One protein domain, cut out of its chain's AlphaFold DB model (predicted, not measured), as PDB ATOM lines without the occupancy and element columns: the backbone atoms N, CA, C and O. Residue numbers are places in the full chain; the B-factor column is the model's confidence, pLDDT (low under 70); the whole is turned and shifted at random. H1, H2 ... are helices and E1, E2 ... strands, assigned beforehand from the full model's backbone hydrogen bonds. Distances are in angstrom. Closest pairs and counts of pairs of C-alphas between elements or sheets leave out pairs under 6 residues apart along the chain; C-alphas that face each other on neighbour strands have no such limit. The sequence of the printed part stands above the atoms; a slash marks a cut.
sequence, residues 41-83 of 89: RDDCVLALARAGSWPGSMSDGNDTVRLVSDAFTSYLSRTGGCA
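AT A GLANCE: This is residues 41 to 83 of the 89 residues of an uncharacterized protein of Blastococcus sp. CT_GayMR16 (UniProt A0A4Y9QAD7). The printed part runs out and folds back on itself as one flat, loose loop: at one end H1 and H2 lie loosely side by side, running opposite ways, and at the other end E1 and E2 make a small two-stranded hairpin. The tip of that hairpin, residues 59 to 64, sticks out. There are 43 residues printed, with two named helices and two named strands in the order H1, E1, E2, H2; the sheet, E1 - E2, is antiparallel and the class is mixed, helices and strands. The whole is loose, with a radius of gyration of the C-alphas of 12.7 A, and spans 40 by 23 by 10 A.

IN THESE COORDINATES: H1, residues 43 to 51, begins at C-alpha 43 (50.643, -15.638, 33.600) and is 12.3 A long from first to last C-alpha. E1 is residues 57 to 60, 9.5 A long, and E2 is residues 63 to 66, 10.0 A long. H2, residues 72 to 78, is 10.1 A long and ends at C-alpha 78 (42.138, -19.356, 23.421).

HOW THE PARTS SIT: H1 and H2 are close but not clearly touching; their closest C-alphas, those of Ala 51 and Leu 76, are 7.0 A apart. Their lines stand at a shallow tilt of 31 degrees, opposite ways. In both helices every O i to N i+4 pair is within hydrogen-bond range. E1 and E2 form a hairpin, antiparallel at 148 degrees between their directions. N 58 and O 65, at 3.0 A, and N 60 and O 63, at 2.9 A, are within hydrogen-bond range. H1 and E2 are apart, and so are E1 and H2.

THE WHOLE: The two C-alphas farthest apart, those of Asn 62 and Ala 83, are 40.7 A apart. The printed part has no cut, and its three links between named elements are tight. The mean pLDDT of the printed part is 88.0, and residue 41 alone is under 70.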
ATOM      1  N   ARG A  41      53.665 -13.317  39.403       61.97
ATOM      2  CA  ARG A  41      52.573 -14.260  39.155       61.97
ATOM      3  C   ARG A  41      52.718 -14.788  37.742       61.97
ATOM      4  O   ARG A  41      52.461 -14.047  36.801       61.97
ATOM      5  N   ASP A  42      53.069 -16.066  37.625       77.19
ATOM      6  CA  ASP A  42      53.048 -16.790  36.359       77.19
ATOM      7  C   ASP A  42      51.725 -16.524  35.631       77.19
ATOM      8  O   ASP A  42      50.641 -16.864  36.127       77.19
ATOM      9  N   ASP A  43      51.809 -15.940  34.435       78.62
ATOM     10  CA  ASP A  43      50.643 -15.638  33.600       78.62
ATOM     11  C   ASP A  43      49.784 -16.887  33.364       78.62
ATOM     12  O   ASP A  43      48.556 -16.805  33.269       78.62
ATOM     13  N   CYS A  44      50.414 -18.066  33.368       81.00
ATOM     14  CA  CYS A  44      49.732 -19.347  33.292       81.00
ATOM     15  C   CYS A  44      48.838 -19.624  34.509       81.00
ATOM     16  O   CYS A  44      47.666 -19.986  34.365       81.00
ATOM     17  N   VAL A  45      49.365 -19.428  35.720       84.50
ATOM     18  CA  VAL A  45      48.611 -19.632  36.964       84.50
ATOM     19  C   VAL A  45      47.427 -18.669  37.012       84.50
ATOM     20  O   VAL A  45      46.317 -19.057  37.381       84.50
ATOM     21  N   LEU A  46      47.629 -17.428  36.567       85.56
ATOM     22  CA  LEU A  46      46.569 -16.430  36.505       85.56
ATOM     23  C   LEU A  46      45.492 -16.779  35.464       85.56
ATOM     24  O   LEU A  46      44.300 -16.610  35.737       85.56
ATOM     25  N   ALA A  47      45.885 -17.287  34.294       85.81
ATOM     26  CA  ALA A  47      44.962 -17.743  33.257       85.81
ATOM     27  C   ALA A  47      44.099 -18.923  33.738       85.81
ATOM     28  O   ALA A  47      42.875 -18.896  33.580       85.81
ATOM     29  N   LEU A  48      44.704 -19.913  34.401       86.25
ATOM     30  CA  LEU A  48      43.989 -21.058  34.976       86.25
ATOM     31  C   LEU A  48      43.044 -20.644  36.109       86.25
ATOM     32  O   LEU A  48      41.904 -21.110  36.163       86.25
ATOM     33  N   ALA A  49      43.473 -19.728  36.980       88.62
ATOM     34  CA  ALA A  49      42.622 -19.203  38.045       88.62
ATOM     35  C   ALA A  49      41.373 -18.500  37.484       88.62
ATOM     36  O   ALA A  49      40.267 -18.719  37.980       88.62
ATOM     37  N   ARG A  50      41.518 -17.708  36.410       87.12
ATOM     38  CA  ARG A  50      40.377 -17.080  35.717       87.12
ATOM     39  C   ARG A  50      39.462 -18.104  35.052       87.12
ATOM     40  O   ARG A  50      38.247 -17.934  35.081       87.12
ATOM     41  N   ALA A  51      40.013 -19.178  34.491       89.81
ATOM     42  CA  ALA A  51      39.199 -20.230  33.893       89.81
ATOM     43  C   ALA A  51      38.273 -20.915  34.909       89.81
ATOM     44  O   ALA A  51      37.168 -21.316  34.548       89.81
ATOM     45  N   GLY A  52      38.663 -20.981  36.186       88.06
ATOM     46  CA  GLY A  52      37.834 -21.546  37.253       88.06
ATOM     47  C   GLY A  52      36.518 -20.797  37.512       88.06
ATOM     48  O   GLY A  52      35.555 -21.403  37.990       88.06
ATOM     49  N   SER A  53      36.441 -19.504  37.185       90.44
ATOM     50  CA  SER A  53      35.221 -18.703  37.348       90.44
ATOM     51  C   SER A  53      34.405 -18.550  36.063       90.44
ATOM     52  O   SER A  53      33.280 -18.059  36.127       90.44
ATOM     53  N   TRP A  54      34.908 -19.004  34.914       93.50
ATOM     54  CA  TRP A  54      34.193 -18.970  33.638       93.50
ATOM     55  C   TRP A  54      33.042 -20.006  33.595       93.50
ATOM     56  O   TRP A  54      33.166 -21.073  34.200       93.50
ATOM     57  N   PRO A  55      31.913 -19.753  32.895       94.81
ATOM     58  CA  PRO A  55      31.536 -18.532  32.166       94.81
ATOM     59  C   PRO A  55      31.042 -17.382  33.054       94.81
ATOM     60  O   PRO A  55      30.717 -16.313  32.548       94.81
ATOM     61  N   GLY A  56      31.022 -17.582  34.369       94.50
ATOM     62  CA  GLY A  56      30.631 -16.580  35.349       94.50
ATOM     63  C   GLY A  56      29.215 -16.782  35.863       94.50
ATOM     64  O   GLY A  56      28.654 -17.882  35.862       94.50
ATOM     65  N   SER A  57      28.645 -15.690  36.337       96.00
ATOM     66  CA  SER A  57      27.264 -15.600  36.779       96.00
ATOM     67  C   SER A  57      26.627 -14.358  36.173       96.00
ATOM     68  O   SER A  57      27.316 -13.419  35.774       96.00
ATOM     69  N   MET A  58      25.302 -14.359  36.104       95.44
ATOM     70  CA  MET A  58      24.527 -13.174  35.759       95.44
ATOM     71  C   MET A  58      23.485 -12.910  36.838       95.44
ATOM     72  O   MET A  58      23.068 -13.821  37.556       95.44
ATOM     73  N   SER A  59      23.078 -11.651  36.951       96.00
ATOM     74  CA  SER A  59      21.935 -11.281  37.774       96.00
ATOM     75  C   SER A  59      20.648 -11.549  36.997       96.00
ATOM     76  O   SER A  59      20.564 -11.231  35.808       96.00
ATOM     77  N   ASP A  60      19.669 -12.142  37.673       95.00
ATOM     78  CA  ASP A  60      18.311 -12.351  37.180       95.00
ATOM     79  C   ASP A  60      17.331 -11.850  38.248       95.00
ATOM     80  O   ASP A  60      17.082 -12.505  39.261       95.00
ATOM     81  N   GLY A  61      16.864 -10.610  38.086       94.31
ATOM     82  CA  GLY A  61      16.076  -9.922  39.107       94.31
ATOM     83  C   GLY A  61      16.845  -9.756  40.422       94.31
ATOM     84  O   GLY A  61      17.867  -9.077  40.467       94.31
ATOM     85  N   ASN A  62      16.331 -10.365  41.494       96.12
ATOM     86  CA  ASN A  62      16.960 -10.342  42.823       96.12
ATOM     87  C   ASN A  62      17.924 -11.518  43.054       96.12
ATOM     88  O   ASN A  62      18.533 -11.602  44.120       96.12
ATOM     89  N   ASP A  63      18.064 -12.411  42.076       96.19
ATOM     90  CA  ASP A  63      18.863 -13.622  42.183       96.19
ATOM     91  C   ASP A  63      20.148 -13.522  41.350       96.19
ATOM     92  O   ASP A  63      20.297 -12.701  40.440       96.19
ATOM     93  N   THR A  64      21.121 -14.371  41.684       96.31
ATOM     94  CA  THR A  64      22.342 -14.568  40.893       96.31
ATOM     95  C   THR A  64      22.369 -16.000  40.392       96.31
ATOM     96  O   THR A  64      22.458 -16.940  41.183       96.31
ATOM     97  N   VAL A  65      22.320 -16.173  39.074       96.00
ATOM     98  CA  VAL A  65      22.347 -17.489  38.434       96.00
ATOM     99  C   VAL A  65      23.745 -17.792  37.909       96.00
ATOM    100  O   VAL A  65      24.416 -16.936  37.324       96.00
ATOM    101  N   ARG A  66      24.212 -19.024  38.132       95.06
ATOM    102  CA  ARG A  66      25.496 -19.488  37.599       95.06
ATOM    103  C   ARG A  66      25.324 -19.917  36.149       95.06
ATOM    104  O   ARG A  66      24.465 -20.740  35.843       95.06
ATOM    105  N   LEU A  67      26.161 -19.374  35.274       95.06
ATOM    106  CA  LEU A  67      26.156 -19.717  33.862       95.06
ATOM    107  C   LEU A  67      26.859 -21.067  33.654       95.06
ATOM    108  O   LEU A  67      27.848 -21.381  34.322       95.06
ATOM    109  N   VAL A  68      26.354 -21.860  32.712       93.69
ATOM    110  CA  VAL A  68      26.940 -23.144  32.306       93.69
ATOM    111  C   VAL A  68      27.240 -23.076  30.816       93.69
ATOM    112  O   VAL A  68      26.407 -22.619  30.038       93.69
ATOM    113  N   SER A  69      28.432 -23.512  30.416       93.62
ATOM    114  CA  SER A  69      28.816 -23.598  29.010       93.62
ATOM    115  C   SER A  69      29.653 -24.848  28.761       93.62
ATOM    116  O   SER A  69      30.522 -25.199  29.559       93.62
ATOM    117  N   ASP A  70      29.382 -25.512  27.643       95.94
ATOM    118  CA  ASP A  70      30.113 -26.671  27.122       95.94
ATOM    119  C   ASP A  70      31.394 -26.276  26.367       95.94
ATOM    120  O   ASP A  70      32.238 -27.119  26.066       95.94
ATOM    121  N   ALA A  71      31.597 -24.982  26.120       95.00
ATOM    122  CA  ALA A  71      32.744 -24.462  25.390       95.00
ATOM    123  C   ALA A  71      33.995 -24.260  26.267       95.00
ATOM    124  O   ALA A  71      34.908 -23.547  25.853       95.00
ATOM    125  N   PHE A  72      34.080 -24.891  27.447       90.75
ATOM    126  CA  PHE A  72      35.202 -24.727  28.385       90.75
ATOM    127  C   PHE A  72      36.561 -25.028  27.736       90.75
ATOM    128  O   PHE A  72      37.486 -24.225  27.825       90.75
ATOM    129  N   THR A  73      36.667 -26.133  26.997       88.81
ATOM    130  CA  THR A  73      37.905 -26.506  26.294       88.81
ATOM    131  C   THR A  73      38.279 -25.494  25.210       88.81
ATOM    132  O   THR A  73      39.450 -25.170  25.033       88.81
ATOM    133  N   SER A  74      37.281 -24.957  24.501       90.12
ATOM    134  CA  SER A  74      37.476 -23.936  23.463       90.12
ATOM    135  C   SER A  74      37.857 -22.575  24.056       90.12
ATOM    136  O   SER A  74      38.613 -21.815  23.457       90.12
ATOM    137  N   TYR A  75      37.331 -22.251  25.237       90.25
ATOM    138  CA  TYR A  75      37.739 -21.089  26.011       90.25
ATOM    139  C   TYR A  75      39.197 -21.238  26.457       90.25
ATOM    140  O   TYR A  75      40.013 -20.378  26.125       90.25
ATOM    141  N   LEU A  76      39.548 -22.357  27.101       86.75
ATOM    142  CA  LEU A  76      40.913 -22.635  27.550       86.75
ATOM    143  C   LEU A  76      41.928 -22.579  26.409       86.75
ATOM    144  O   LEU A  76      42.967 -21.952  26.573       86.75
ATOM    145  N   SER A  77      41.626 -23.145  25.237       86.88
ATOM    146  CA  SER A  77      42.563 -23.129  24.103       86.88
ATOM    147  C   SER A  77      42.849 -21.729  23.550       86.88
ATOM    148  O   SER A  77      43.901 -21.508  22.953       86.88
ATOM    149  N   ARG A  78      41.934 -20.775  23.751       86.62
ATOM    150  CA  ARG A  78      42.138 -19.356  23.421       86.62
ATOM    151  C   ARG A  78      42.757 -18.559  24.563       86.62
ATOM    152  O   ARG A  78      43.201 -17.434  24.342       86.62
ATOM    153  N   THR A  79      42.748 -19.104  25.777       79.25
ATOM    154  CA  THR A  79      43.319 -18.441  26.944       79.25
ATOM    155  C   THR A  79      44.833 -18.635  26.870       79.25
ATOM    156  O   THR A  79      45.354 -19.692  27.211       79.25
ATOM    157  N   GLY A  80      45.540 -17.645  26.318       74.44
ATOM    158  CA  GLY A  80      47.006 -17.636  26.294       74.44
ATOM    159  C   GLY A  80      47.610 -17.605  27.706       74.44
ATOM    160  O   GLY A  80      46.892 -17.536  28.701       74.44
ATOM    161  N   GLY A  81      48.939 -17.636  27.799       71.50
ATOM    162  CA  GLY A  81      49.665 -17.510  29.074       71.50
ATOM    163  C   GLY A  81      50.261 -18.811  29.617       71.50
ATOM    164  O   GLY A  81      51.173 -18.743  30.426       71.50
ATOM    165  N   CYS A  82      49.826 -19.981  29.134       72.69
ATOM    166  CA  CYS A  82      50.422 -21.289  29.472       72.69
ATOM    167  C   CYS A  82      51.182 -21.946  28.307       72.69
ATOM    168  O   CYS A  82      51.471 -23.141  28.356       72.69
ATOM    169  N   ALA A  83      51.450 -21.215  27.221       70.38
ATOM    170  CA  ALA A  83      52.255 -21.765  26.136       70.38
ATOM    171  C   ALA A  83      53.677 -22.019  26.651       70.38
ATOM    172  O   ALA A  83      54.243 -21.153  27.315       70.38
TER     173      ALA A  83